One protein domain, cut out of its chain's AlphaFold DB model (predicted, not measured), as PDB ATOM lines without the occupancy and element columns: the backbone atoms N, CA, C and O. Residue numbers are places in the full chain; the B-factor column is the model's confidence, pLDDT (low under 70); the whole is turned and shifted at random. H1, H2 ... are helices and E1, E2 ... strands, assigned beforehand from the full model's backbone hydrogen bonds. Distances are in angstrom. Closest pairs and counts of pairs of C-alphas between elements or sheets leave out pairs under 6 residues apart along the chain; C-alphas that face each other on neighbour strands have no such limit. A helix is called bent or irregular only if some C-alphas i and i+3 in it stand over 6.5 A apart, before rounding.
ATOM      1  N   LYS A 139     187.654 241.431 307.252       89.75
ATOM      2  CA  LYS A 139     186.825 240.253 307.540       89.75
ATOM      3  C   LYS A 139     186.273 240.335 308.959       89.75
ATOM      4  O   LYS A 139     186.741 241.150 309.742       89.75
ATOM      5  N   LEU A 140     185.330 239.459 309.304       88.62
ATOM      6  CA  LEU A 140     184.669 239.445 310.618       88.62
ATOM      7  C   LEU A 140     185.631 239.622 311.810       88.62
ATOM      8  O   LEU A 140     185.369 240.443 312.678       88.62
ATOM      9  N   GLU A 141     186.755 238.902 311.824       85.81
ATOM     10  CA  GLU A 141     187.754 238.997 312.901       85.81
ATOM     11  C   GLU A 141     188.407 240.386 312.984       85.81
ATOM     12  O   GLU A 141     188.535 240.931 314.076       85.81
ATOM     13  N   ASP A 142     188.747 240.989 311.838       86.75
ATOM     14  CA  ASP A 142     189.272 242.359 311.786       86.75
ATOM     15  C   ASP A 142     188.195 243.375 312.208       86.75
ATOM     16  O   ASP A 142     188.474 244.357 312.888       86.75
ATOM     17  N   LEU A 143     186.945 243.146 311.792       89.00
ATOM     18  CA  LEU A 143     185.818 244.045 312.041       89.00
ATOM     19  C   LEU A 143     185.420 244.085 313.510       89.00
ATOM     20  O   LEU A 143     185.009 245.131 314.000       89.00
ATOM     21  N   GLU A 144     185.540 242.967 314.219       88.44
ATOM     22  CA  GLU A 144     185.316 242.923 315.660       88.44
ATOM     23  C   GLU A 144     186.250 243.860 316.419       88.44
ATOM     24  O   GLU A 144     185.818 244.537 317.355       88.44
ATOM     25  N   GLU A 145     187.526 243.882 316.054       84.06
ATOM     26  CA  GLU A 145     188.490 244.802 316.643       84.06
ATOM     27  C   GLU A 145     188.209 246.236 316.181       84.06
ATOM     28  O   GLU A 145     188.017 247.122 317.016       84.06
ATOM     29  N   TRP A 146     188.057 246.438 314.872       86.38
ATOM     30  CA  TRP A 146     187.883 247.754 314.261       86.38
ATOM     31  C   TRP A 146     186.622 248.480 314.746       86.38
ATOM     32  O   TRP A 146     186.712 249.603 315.245       86.38
ATOM     33  N   PHE A 147     185.445 247.846 314.678       88.88
ATOM     34  CA  PHE A 147     184.203 248.449 315.172       88.88
ATOM     35  C   PHE A 147     184.229 248.650 316.684       88.88
ATOM     36  O   PHE A 147     183.750 249.674 317.158       88.88
ATOM     37  N   GLY A 148     184.804 247.715 317.450       85.12
ATOM     38  CA  GLY A 148     184.923 247.863 318.902       85.12
ATOM     39  C   GLY A 148     185.792 249.063 319.295       85.12
ATOM     40  O   GLY A 148     185.404 249.866 320.147       85.12
ATOM     41  N   ASN A 149     186.940 249.218 318.633       83.31
ATOM     42  CA  ASN A 149     187.858 250.330 318.855       83.31
ATOM     43  C   ASN A 149     187.220 251.664 318.461       83.31
ATOM     44  O   ASN A 149     187.207 252.596 319.267       83.31
ATOM     45  N   TRP A 150     186.627 251.757 317.269       86.31
ATOM     46  CA  TRP A 150     185.980 252.992 316.827       86.31
ATOM     47  C   TRP A 150     184.742 253.343 317.643       86.31
ATOM     48  O   TRP A 150     184.549 254.520 317.941       86.31
ATOM     49  N   ALA A 151     183.956 252.365 318.092       87.81
ATOM     50  CA  ALA A 151     182.832 252.619 318.983       87.81
ATOM     51  C   ALA A 151     183.280 253.283 320.292       87.81
ATOM     52  O   ALA A 151     182.679 254.262 320.734       87.81
ATOM     53  N   TYR A 152     184.376 252.797 320.880       83.75
ATOM     54  CA  TYR A 152     184.981 253.405 322.064       83.75
ATOM     55  C   TYR A 152     185.525 254.817 321.791       83.75
ATOM     56  O   TYR A 152     185.239 255.748 322.548       83.75
ATOM     57  N   VAL A 153     186.288 254.995 320.705       81.50
ATOM     58  CA  VAL A 153     186.872 256.296 320.329       81.50
ATOM     59  C   VAL A 153     185.775 257.334 320.112       81.50
ATOM     60  O   VAL A 153     185.823 258.422 320.680       81.50
ATOM     61  N   LEU A 154     184.753 256.996 319.326       85.12
ATOM     62  CA  LEU A 154     183.645 257.894 319.016       85.12
ATOM     63  C   LEU A 154     182.826 258.265 320.258       85.12
ATOM     64  O   LEU A 154     182.366 259.402 320.345       85.12
ATOM     65  N   GLN A 155     182.659 257.344 321.211       85.25
ATOM     66  CA  GLN A 155     181.997 257.630 322.485       85.25
ATOM     67  C   GLN A 155     182.828 258.593 323.341       85.25
ATOM     68  O   GLN A 155     182.317 259.624 323.765       85.25
ATOM     69  N   THR A 156     184.127 258.324 323.494       81.50
ATOM     70  CA  THR A 156     185.046 259.183 324.260       81.50
ATOM     71  C   THR A 156     185.061 260.614 323.715       81.50
ATOM     72  O   THR A 156     184.903 261.572 324.463       81.50
ATOM     73  N   LEU A 157     185.156 260.773 322.389       80.81
ATOM     74  CA  LEU A 157     185.134 262.092 321.746       80.81
ATOM     75  C   LEU A 157     183.821 262.850 321.984       80.81
ATOM     76  O   LEU A 157     183.828 264.078 322.022       80.81
ATOM     77  N   ARG A 158     182.694 262.143 322.125       84.50
ATOM     78  CA  ARG A 158     181.412 262.763 322.484       84.50
ATOM     79  C   ARG A 158     181.387 263.188 323.947       84.50
ATOM     80  O   ARG A 158     180.958 264.303 324.226       84.50
ATOM     81  N   ASP A 159     181.847 262.327 324.848       84.38
ATOM     82  CA  ASP A 159     181.837 262.588 326.292       84.38
ATOM     83  C   ASP A 159     182.781 263.739 326.680       84.38
ATOM     84  O   ASP A 159     182.472 264.520 327.577       84.38
ATOM     85  N   GLU A 160     183.890 263.900 325.952       82.25
ATOM     86  CA  GLU A 160     184.858 264.996 326.115       82.25
ATOM     87  C   GLU A 160     184.517 266.272 325.311       82.25
ATOM     88  O   GLU A 160     185.341 267.187 325.224       82.25
ATOM     89  N   ASP A 161     183.332 266.344 324.690       81.19
ATOM     90  CA  ASP A 161     182.871 267.460 323.841       81.19
ATOM     91  C   ASP A 161     183.826 267.813 322.671       81.19
ATOM     92  O   ASP A 161     183.889 268.943 322.174       81.19
ATOM     93  N   GLN A 162     184.565 266.821 322.159       76.44
ATOM     94  CA  GLN A 162     185.516 266.947 321.046       76.44
ATOM     95  C   GLN A 162     184.811 266.870 319.680       76.44
ATOM     96  O   GLN A 162     185.126 266.045 318.816       76.44
ATOM     97  N   ASN A 163     183.844 267.762 319.454       79.75
ATOM     98  CA  ASN A 163     182.957 267.742 318.284       79.75
ATOM     99  C   ASN A 163     183.685 267.783 316.928       79.75
ATOM    100  O   ASN A 163     183.220 267.188 315.953       79.75
ATOM    101  N   GLU A 164     184.807 268.501 316.829       75.56
ATOM    102  CA  GLU A 164     185.576 268.576 315.583       75.56
ATOM    103  C   GLU A 164     186.311 267.269 315.277       75.56
ATOM    104  O   GLU A 164     186.237 266.783 314.146       75.56
ATOM    105  N   ALA A 165     186.963 266.679 316.281       73.38
ATOM    106  CA  ALA A 165     187.652 265.399 316.153       73.38
ATOM    107  C   ALA A 165     186.663 264.261 315.865       73.38
ATOM    108  O   ALA A 165     186.929 263.422 315.008       73.38
ATOM    109  N   TYR A 166     185.481 264.288 316.491       80.81
ATOM    110  CA  TYR A 166     184.395 263.350 316.209       80.81
ATOM    111  C   TYR A 166     183.974 263.389 314.731       80.81
ATOM    112  O   TYR A 166     183.936 262.360 314.059       80.81
ATOM    113  N   LYS A 167     183.702 264.586 314.191       81.88
ATOM    114  CA  LYS A 167     183.330 264.752 312.773       81.88
ATOM    115  C   LYS A 167     184.451 264.313 311.836       81.88
ATOM    116  O   LYS A 167     184.178 263.664 310.830       81.88
ATOM    117  N   PHE A 168     185.693 264.648 312.175       76.56
ATOM    118  CA  PHE A 168     186.858 264.241 311.399       76.56
ATOM    119  C   PHE A 168     187.020 262.715 311.369       76.56
ATOM    120  O   PHE A 168     187.221 262.157 310.296       76.56
ATOM    121  N   ALA A 169     186.860 262.031 312.504       78.69
ATOM    122  CA  ALA A 169     186.912 260.574 312.589       78.69
ATOM    123  C   ALA A 169     185.859 259.894 311.700       78.69
ATOM    124  O   ALA A 169     186.179 258.942 310.985       78.69
ATOM    125  N   LEU A 170     184.622 260.403 311.708       84.44
ATOM    126  CA  LEU A 170     183.561 259.906 310.830       84.44
ATOM    127  C   LEU A 170     183.904 260.098 309.349       84.44
ATOM    128  O   LEU A 170     183.732 259.179 308.549       84.44
ATOM    129  N   GLU A 171     184.402 261.281 308.987       80.00
ATOM    130  CA  GLU A 171     184.726 261.617 307.602       80.00
ATOM    131  C   GLU A 171     185.938 260.839 307.071       80.00
ATOM    132  O   GLU A 171     185.892 260.353 305.941       80.00
ATOM    133  N   LEU A 172     186.995 260.698 307.874       77.69
ATOM    134  CA  LEU A 172     188.223 259.989 307.506       77.69
ATOM    135  C   LEU A 172     187.964 258.508 307.214       77.69
ATOM    136  O   LEU A 172     188.514 257.960 306.265       77.69
ATOM    137  N   ASN A 173     187.124 257.863 308.023       80.19
ATOM    138  CA  ASN A 173     186.802 256.446 307.851       80.19
ATOM    139  C   ASN A 173     185.638 256.202 306.884       80.19
ATOM    140  O   ASN A 173     185.345 255.050 306.557       80.19
ATOM    141  N   GLY A 174     184.958 257.266 306.446       82.50
ATOM    142  CA  GLY A 174     183.772 257.179 305.601       82.50
ATOM    143  C   GLY A 174     182.667 256.325 306.223       82.50
ATOM    144  O   GLY A 174     182.061 255.528 305.509       82.50
ATOM    145  N   PHE A 175     182.452 256.437 307.539       88.12
ATOM    146  CA  PHE A 175     181.455 255.623 308.235       88.12
ATOM    147  C   PHE A 175     180.035 255.955 307.770       88.12
ATOM    148  O   PHE A 175     179.658 257.129 307.684       88.12
ATOM    149  N   THR A 176     179.229 254.927 307.497       89.69
ATOM    150  CA  THR A 176     177.803 255.110 307.194       89.69
ATOM    151  C   THR A 176     176.995 255.362 308.464       89.69
ATOM    152  O   THR A 176     177.447 255.104 309.580       89.69
ATOM    153  N   ALA A 177     175.765 255.861 308.308       91.31
ATOM    154  CA  ALA A 177     174.857 255.998 309.441       91.31
ATOM    155  C   ALA A 177     174.575 254.637 310.103       91.31
ATOM    156  O   ALA A 177     174.570 254.563 311.329       91.31
ATOM    157  N   GLU A 178     174.415 253.563 309.317       93.12
ATOM    158  CA  GLU A 178     174.208 252.218 309.870       93.12
ATOM    159  C   GLU A 178     175.422 251.734 310.672       93.12
ATOM    160  O   GLU A 178     175.254 251.178 311.752       93.12
ATOM    161  N   GLU A 179     176.642 251.980 310.187       93.88
ATOM    162  CA  GLU A 179     177.873 251.618 310.903       93.88
ATOM    163  C   GLU A 179     178.009 252.363 312.233       93.88
ATOM    164  O   GLU A 179     178.440 251.788 313.232       93.88
ATOM    165  N   VAL A 180     177.613 253.637 312.273       93.69
ATOM    166  CA  VAL A 180     177.630 254.432 313.508       93.69
ATOM    167  C   VAL A 180     176.590 253.928 314.511       93.69
ATOM    168  O   VAL A 180     176.881 253.901 315.706       93.69
ATOM    169  N   GLU A 181     175.397 253.519 314.070       93.75
ATOM    170  CA  GLU A 181     174.414 252.893 314.967       93.75
ATOM    171  C   GLU A 181     174.896 251.523 315.465       93.75
ATOM    172  O   GLU A 181     174.857 251.276 316.670       93.75
ATOM    173  N   LEU A 182     175.465 250.689 314.589       94.25
ATOM    174  CA  LEU A 182     176.079 249.412 314.965       94.25
ATOM    175  C   LEU A 182     177.138 249.597 316.061       94.25
ATOM    176  O   LEU A 182     177.149 248.867 317.048       94.25
ATOM    177  N   MET A 183     178.012 250.597 315.926       93.69
ATOM    178  CA  MET A 183     179.019 250.906 316.944       93.69
ATOM    179  C   MET A 183     178.394 251.272 318.298       93.69
ATOM    180  O   MET A 183     178.898 250.847 319.339       93.69
ATOM    181  N   LYS A 184     177.282 252.015 318.319       91.25
ATOM    182  CA  LYS A 184     176.565 252.308 319.573       91.25
ATOM    183  C   LYS A 184     175.966 251.045 320.189       91.25
ATOM    184  O   LYS A 184     176.031 250.881 321.405       91.25
ATOM    185  N   GLU A 185     175.407 250.158 319.370       92.06
ATOM    186  CA  GLU A 185     174.865 248.878 319.834       92.06
ATOM    187  C   GLU A 185     175.959 247.973 320.410       92.06
ATOM    188  O   GLU A 185     175.759 247.378 321.467       92.06
ATOM    189  N   ILE A 186     177.133 247.928 319.773       90.19
ATOM    190  CA  ILE A 186     178.314 247.207 320.272       90.19
ATOM    191  C   ILE A 186     178.752 247.752 321.638       90.19
ATOM    192  O   ILE A 186     179.068 246.970 322.531       90.19
ATOM    193  N   GLN A 187     178.748 249.074 321.829       85.38
ATOM    194  CA  GLN A 187     179.060 249.689 323.126       85.38
ATOM    195  C   GLN A 187     178.042 249.326 324.210       85.38
ATOM    196  O   GLN A 187     178.425 249.054 325.345       85.38
ATOM    197  N   ALA A 188     176.755 249.292 323.864       85.81
ATOM    198  CA  ALA A 188     175.703 248.914 324.802       85.81
ATOM    199  C   ALA A 188     175.732 247.415 325.155       85.81
ATOM    200  O   ALA A 188     175.423 247.054 326.290       85.81
ATOM    201  N   ASN A 189     176.115 246.555 324.204       83.56
ATOM    202  CA  ASN A 189     176.028 245.096 324.299       83.56
ATOM    203  C   ASN A 189     177.353 244.424 323.899       83.56
ATOM    204  O   ASN A 189     177.424 243.671 322.925       83.56
ATOM    205  N   ASN A 190     178.419 244.692 324.656       75.25
ATOM    206  CA  ASN A 190     179.775 244.242 324.316       75.25
ATOM    207  C   ASN A 190     179.907 242.706 324.174       75.25
ATOM    208  O   ASN A 190     180.710 242.230 323.372       75.25
ATOM    209  N   ASP A 191     179.080 241.933 324.888       79.94
ATOM    210  CA  ASP A 191     179.072 240.463 324.830       79.94
ATOM    211  C   ASP A 191     178.520 239.906 323.498       79.94
ATOM    212  O   ASP A 191     178.817 238.769 323.133       79.94
ATOM    213  N   GLU A 192     177.767 240.704 322.730       87.81
ATOM    214  CA  GLU A 192     177.116 240.293 321.472       87.81
ATOM    215  C   GLU A 192     177.788 240.871 320.214       87.81
ATOM    216  O   GLU A 192     177.299 240.698 319.093       87.81
ATOM    217  N   LYS A 193     178.940 241.540 320.363       89.38
ATOM    218  CA  LYS A 193     179.638 242.257 319.280       89.38
ATOM    219  C   LYS A 193     179.781 241.438 317.993       89.38
ATOM    220  O   LYS A 193     179.471 241.925 316.907       89.38
ATOM    221  N   ARG A 194     180.249 240.191 318.106       92.00
ATOM    222  CA  ARG A 194     180.485 239.315 316.948       92.00
ATOM    223  C   ARG A 194     179.198 239.009 316.187       92.00
ATOM    224  O   ARG A 194     179.206 239.004 314.959       92.00
ATOM    225  N   GLU A 195     178.101 238.770 316.901       93.25
ATOM    226  CA  GLU A 195     176.805 238.484 316.287       93.25
ATOM    227  C   GLU A 195     176.232 239.727 315.598       93.25
ATOM    228  O   GLU A 195     175.767 239.643 314.463       93.25
ATOM    229  N   LEU A 196     176.333 240.895 316.240       93.44
ATOM    230  CA  LEU A 196     175.911 242.173 315.665       93.44
ATOM    231  C   LEU A 196     176.622 242.464 314.334       93.44
ATOM    232  O   LEU A 196     175.970 242.785 313.339       93.44
ATOM    233  N   ILE A 197     177.944 242.282 314.290       93.12
ATOM    234  CA  ILE A 197     178.745 242.494 313.076       93.12
ATOM    235  C   ILE A 197     178.419 241.443 312.010       93.12
ATOM    236  O   ILE A 197     178.302 241.782 310.834       93.12
ATOM    237  N   ALA A 198     178.230 240.178 312.394       93.25
ATOM    238  CA  ALA A 198     177.850 239.129 311.451       93.25
ATOM    239  C   ALA A 198     176.496 239.424 310.783       93.25
ATOM    240  O   ALA A 198     176.385 239.312 309.563       93.25
ATOM    241  N   ARG A 199     175.497 239.880 311.554       93.25
ATOM    242  CA  ARG A 199     174.194 240.313 311.018       93.25
ATOM    243  C   ARG A 199     174.335 241.517 310.088       93.25
ATOM    244  O   ARG A 199     173.691 241.561 309.043       93.25
ATOM    245  N   TYR A 200     175.184 242.483 310.438       93.88
ATOM    246  CA  TYR A 200     175.481 243.625 309.570       93.88
ATOM    247  C   TYR A 200     176.065 243.179 308.218       93.88
ATOM    248  O   TYR A 200     175.589 243.610 307.167       93.88
ATOM    249  N   LEU A 201     177.043 242.269 308.237       92.75
ATOM    250  CA  LEU A 201     177.651 241.703 307.032       92.75
ATOM    251  C   LEU A 201     176.634 240.939 306.173       92.75
ATOM    252  O   LEU A 201     176.535 241.194 304.971       92.75
ATOM    253  N   GLU A 202     175.818 240.079 306.787       92.50
ATOM    254  CA  GLU A 202     174.751 239.341 306.101       92.50
ATOM    255  C   GLU A 202     173.764 240.290 305.405       92.50
ATOM    256  O   GLU A 202     173.476 240.123 304.219       92.50
ATOM    257  N   ASN A 203     173.328 241.344 306.099       91.69
ATOM    258  CA  ASN A 203     172.443 242.366 305.538       91.69
ATOM    259  C   ASN A 203     173.090 243.144 304.381       91.69
ATOM    260  O   ASN A 203     172.390 243.572 303.462       91.69
ATOM    261  N   SER A 204     174.414 243.321 304.405       86.81
ATOM    262  CA  SER A 204     175.169 243.965 303.323       86.81
ATOM    263  C   SER A 204     175.410 243.053 302.110       86.81
ATOM    264  O   SER A 204     175.839 243.531 301.060       86.81
ATOM    265  N   GLY A 205     175.137 241.748 302.234       89.75
ATOM    266  CA  GLY A 205     175.401 240.756 301.191       89.75
ATOM    267  C   GLY A 205     176.892 240.492 300.950       89.75
ATOM    268  O   GLY A 205     177.259 240.072 299.853       89.75
ATOM    269  N   SER A 206     177.746 240.754 301.944       88.25
ATOM    270  CA  SER A 206     179.205 240.630 301.851       88.25
ATOM    271  C   SER A 206     179.780 239.952 303.093       88.25
ATOM    272  O   SER A 206     179.283 240.143 304.196       88.25
ATOM    273  N   ASP A 207     180.852 239.178 302.940       88.75
ATOM    274  CA  ASP A 207     181.608 238.559 304.040       88.75
ATOM    275  C   ASP A 207     182.736 239.461 304.585       88.75
ATOM    276  O   ASP A 207     183.437 239.100 305.536       88.75
ATOM    277  N   TYR A 208     182.908 240.645 303.994       90.69
ATOM    278  CA  TYR A 208     183.878 241.658 304.402       90.69
ATOM    279  C   TYR A 208     183.390 243.077 304.091       90.69
ATOM    280  O   TYR A 208     182.510 243.287 303.254       90.69
ATOM    281  N   ILE A 209     184.026 244.066 304.716       89.00
ATOM    282  CA  ILE A 209     183.937 245.470 304.300       89.00
ATOM    283  C   ILE A 209     185.180 245.809 303.479       89.00
ATOM    284  O   ILE A 209     186.304 245.539 303.907       89.00
ATOM    285  N   ASP A 210     184.981 246.402 302.301       89.00
ATOM    286  CA  ASP A 210     186.062 246.927 301.465       89.00
ATOM    287  C   ASP A 210     186.210 248.440 301.660       89.00
ATOM    288  O   ASP A 210     185.343 249.230 301.275       89.00
ATOM    289  N   LEU A 211     187.327 248.854 302.255       86.69
ATOM    290  CA  LEU A 211     187.641 250.263 302.466       86.69
ATOM    291  C   LEU A 211     188.352 250.911 301.271       86.69
ATOM    292  O   LEU A 211     188.604 252.109 301.329       86.69
ATOM    293  N   SER A 212     188.655 250.191 300.183       84.38
ATOM    294  CA  SER A 212     189.378 250.740 299.021       84.38
ATOM    295  C   SER A 212     188.656 251.932 298.404       84.38
ATOM    296  O   SER A 212     189.269 252.965 298.151       84.38
ATOM    297  N   LYS A 213     187.328 251.853 298.274       81.94
ATOM    298  CA  LYS A 213     186.524 252.991 297.823       81.94
ATOM    299  C   LYS A 213     186.621 254.175 298.787       81.94
ATOM    300  O   LYS A 213     186.784 255.300 298.339       81.94
ATOM    301  N   ARG A 214     186.578 253.935 300.103       81.88
ATOM    302  CA  ARG A 214     186.699 255.002 301.113       81.88
ATOM    303  C   ARG A 214     188.082 255.641 301.066       81.88
ATOM    304  O   ARG A 214     188.193 256.859 301.089       81.88
ATOM    305  N   ALA A 215     189.119 254.825 300.921       77.00
ATOM    306  CA  ALA A 215     190.490 255.260 300.712       77.00
ATOM    307  C   ALA A 215     190.623 256.102 299.437       77.00
ATOM    308  O   ALA A 215     191.249 257.160 299.464       77.00
ATOM    309  N   TYR A 216     190.015 255.671 298.330       79.38
ATOM    310  CA  TYR A 216     189.971 256.444 297.095       79.38
ATOM    311  C   TYR A 216     189.235 257.767 297.294       79.38
ATOM    312  O   TYR A 216     189.776 258.802 296.939       79.38
ATOM    313  N   ASP A 217     188.053 257.775 297.907       72.31
ATOM    314  CA  ASP A 217     187.257 258.983 298.153       72.31
ATOM    315  C   ASP A 217     188.012 259.978 299.054       72.31
ATOM    316  O   ASP A 217     188.062 261.175 298.775       72.31
ATOM    317  N   VAL A 218     188.677 259.491 300.102       67.06
ATOM    318  CA  VAL A 218     189.528 260.290 300.997       67.06
ATOM    319  C   VAL A 218     190.719 260.903 300.248       67.06
ATOM    320  O   VAL A 218     191.030 262.077 300.452       67.06
ATOM    321  N   ASN A 219     191.349 260.151 299.344       66.75
ATOM    322  CA  ASN A 219     192.497 260.615 298.558       66.75
ATOM    323  C   ASN A 219     192.098 261.494 297.352       66.75
ATOM    324  O   ASN A 219     192.843 262.396 296.970       66.75
ATOM    325  N   SER A 220     190.925 261.247 296.763       63.09
ATOM    326  CA  SER A 220     190.368 261.936 295.590       63.09
ATOM    327  C   SER A 220     189.547 263.176 295.942       63.09
ATOM    328  O   SER A 220     189.233 263.962 295.047       63.09
ATOM    329  N   LYS A 221     189.285 263.436 297.234       56.47
ATOM    330  CA  LYS A 221     188.886 264.749 297.787       56.47
ATOM    331  C   LYS A 221     190.006 265.797 297.643       56.47
ATOM    332  O   LYS A 221     190.354 266.501 298.594       56.47
ATOM    333  N   LEU A 222     190.555 265.891 296.427       45.81
ATOM    334  CA  LEU A 222     191.507 266.850 295.883       45.81
ATOM    335  C   LEU A 222     191.388 268.195 296.601       45.81
ATOM    336  O   LEU A 222     190.580 269.047 296.252       45.81
ATOM    337  N   GLY A 223     192.216 268.380 297.625       40.56
ATOM    338  CA  GLY A 223     192.387 269.679 298.249       40.56
ATOM    339  C   GLY A 223     191.223 270.159 299.113       40.56
ATOM    340  O   GLY A 223     190.792 271.300 298.972       40.56
ATOM    341  N   SER A 224     190.889 269.422 300.168       45.22
ATOM    342  CA  SER A 224     190.657 270.126 301.432       45.22
ATOM    343  C   SER A 224     191.964 270.205 302.232       45.22
ATOM    344  O   SER A 224     192.150 269.401 303.146       45.22
ATOM    345  N   PRO A 225     192.862 271.192 301.979       48.25
ATOM    346  CA  PRO A 225     193.915 271.553 302.931       48.25
ATOM    347  C   PRO A 225     193.437 271.615 304.392       48.25
ATOM    348  O   PRO A 225     194.219 271.235 305.263       48.25
ATOM    349  N   PRO A 226     192.176 272.007 304.701       51.78
ATOM    350  CA  PRO A 226     191.649 271.923 306.058       51.78
ATOM    351  C   PRO A 226     191.608 270.503 306.627       51.78
ATOM    352  O   PRO A 226     191.922 270.346 307.796       51.78
ATOM    353  N   LEU A 227     191.265 269.478 305.841       49.41
ATOM    354  CA  LEU A 227     191.272 268.084 306.302       49.41
ATOM    355  C   LEU A 227     192.695 267.566 306.491       49.41
ATOM    356  O   LEU A 227     192.955 266.881 307.470       49.41
ATOM    357  N   HIS A 228     193.633 267.950 305.617       50.28
ATOM    358  CA  HIS A 228     195.038 267.569 305.784       50.28
ATOM    359  C   HIS A 228     195.657 268.206 307.026       50.28
ATOM    360  O   HIS A 228     196.306 267.533 307.823       50.28
ATOM    361  N   LYS A 229     195.415 269.502 307.228       50.78
ATOM    362  CA  LYS A 229     195.849 270.210 308.429       50.78
ATOM    363  C   LYS A 229     195.174 269.642 309.684       50.78
ATOM    364  O   LYS A 229     195.867 269.378 310.650       50.78
ATOM    365  N   LYS A 230     193.871 269.345 309.643       53.38
ATOM    366  CA  LYS A 230     193.136 268.705 310.751       53.38
ATOM    367  C   LYS A 230     193.580 267.273 311.046       53.38
ATOM    368  O   LYS A 230     193.563 266.887 312.203       53.38
ATOM    369  N   ALA A 231     193.991 266.492 310.050       52.81
ATOM    370  CA  ALA A 231     194.557 265.163 310.276       52.81
ATOM    371  C   ALA A 231     195.921 265.253 310.967       52.81
ATOM    372  O   ALA A 231     196.208 264.485 311.876       52.81
ATOM    373  N   VAL A 232     196.748 266.227 310.576       51.38
ATOM    374  CA  VAL A 232     198.029 266.502 311.244       51.38
ATOM    375  C   VAL A 232     197.789 267.015 312.669       51.38
ATOM    376  O   VAL A 232     198.402 266.510 313.600       51.38
ATOM    377  N   ASP A 233     196.833 267.924 312.855       50.03
ATOM    378  CA  ASP A 233     196.496 268.524 314.153       50.03
ATOM    379  C   ASP A 233     195.631 267.606 315.045       50.03
ATOM    380  O   ASP A 233     195.461 267.889 316.227       50.03
ATOM    381  N   GLY A 234     195.061 266.527 314.499       48.00
ATOM    382  CA  GLY A 234     194.142 265.602 315.172       48.00
ATOM    383  C   GLY A 234     194.693 264.186 315.346       48.00
ATOM    384  O   GLY A 234     194.260 263.467 316.231       48.00
ATOM    385  N   SER A 235     195.702 263.760 314.593       51.44
ATOM    386  CA  SER A 235     196.287 262.407 314.712       51.44
ATOM    387  C   SER A 235     196.856 262.080 316.108       51.44
ATOM    388  O   SER A 235     197.032 260.908 316.448       51.44
ATOM    389  N   TRP A 236     197.053 263.084 316.971       48.41
ATOM    390  CA  TRP A 236     197.444 262.892 318.371       48.41
ATOM    391  C   TRP A 236     196.412 262.115 319.214       48.41
ATOM    392  O   TRP A 236     196.798 261.493 320.202       48.41
TER     393      TRP A 236
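This is residues 139 to 236 of the 248 residues of an uncharacterized protein of [Candida] pseudohaemulonii (UniProt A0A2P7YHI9). Find the long helix H1 in the middle: H2 folds back beside its last residues, and the helical hairpin of H3 and H4 packs across its earlier part. From H4 the backbone runs on through E1 and H5 as a loose arc round one border, and H6, the last named helix of the printed part, packs on H2. The printed part has 98 residues, with H1, H2, H3, H4, E1, H5 and H6 in that order; it is mostly helix and compact, with a radius of gyration of the C-alphas of 14.3 A and spans of 39 by 31 by 19 A.

Begin at the hub, H1, residues 140 to 159. Its residues 154 to 158 alone touch H2, residues 163 to 173, in a helical hairpin at a shallow tilt of 18 degrees; the closest C-alphas, of Leu 157 and Tyr 166, are 5.7 A apart. Its residues 147 to 152 alone touch H3, residues 177 to 188, about perpendicular at 84 degrees, closest at C-alphas Ala 151 and Met 183, 4.7 A. H4, residues 190 to 204, forms a helical hairpin with H3, closest at C-alphas Ile 186 and Lys 193, 5.2 A. H6, residues 225 to 234, touches H2, closest at C-alphas Ala 165 and Gly 234, 6.6 A. H5, residues 212 to 220, is close to H2 but not clearly touching, and E1, residues 208 to 210, pairs with no named strand. Every O i to N i+4 pair is within hydrogen-bond range in H2, H3, H5 and H6; H1 has 15 of 16 and H4 9 of 11.

Find C-alpha 140 at (184.669, 239.445, 310.618); from there H1 runs 28.1 A to C-alpha 159. H4 spans 21.5 A and is irregular, with C-alphas 191 and 194 8.1 A apart. H6 ends at C-alpha 234, (194.142, 265.602, 315.172).

The C-alphas farthest apart, of Asp 191 and Gly 223, are 41.7 A apart. The printed part has no cut, and its links are tight. Residues 218 to 236 have pLDDT under 70.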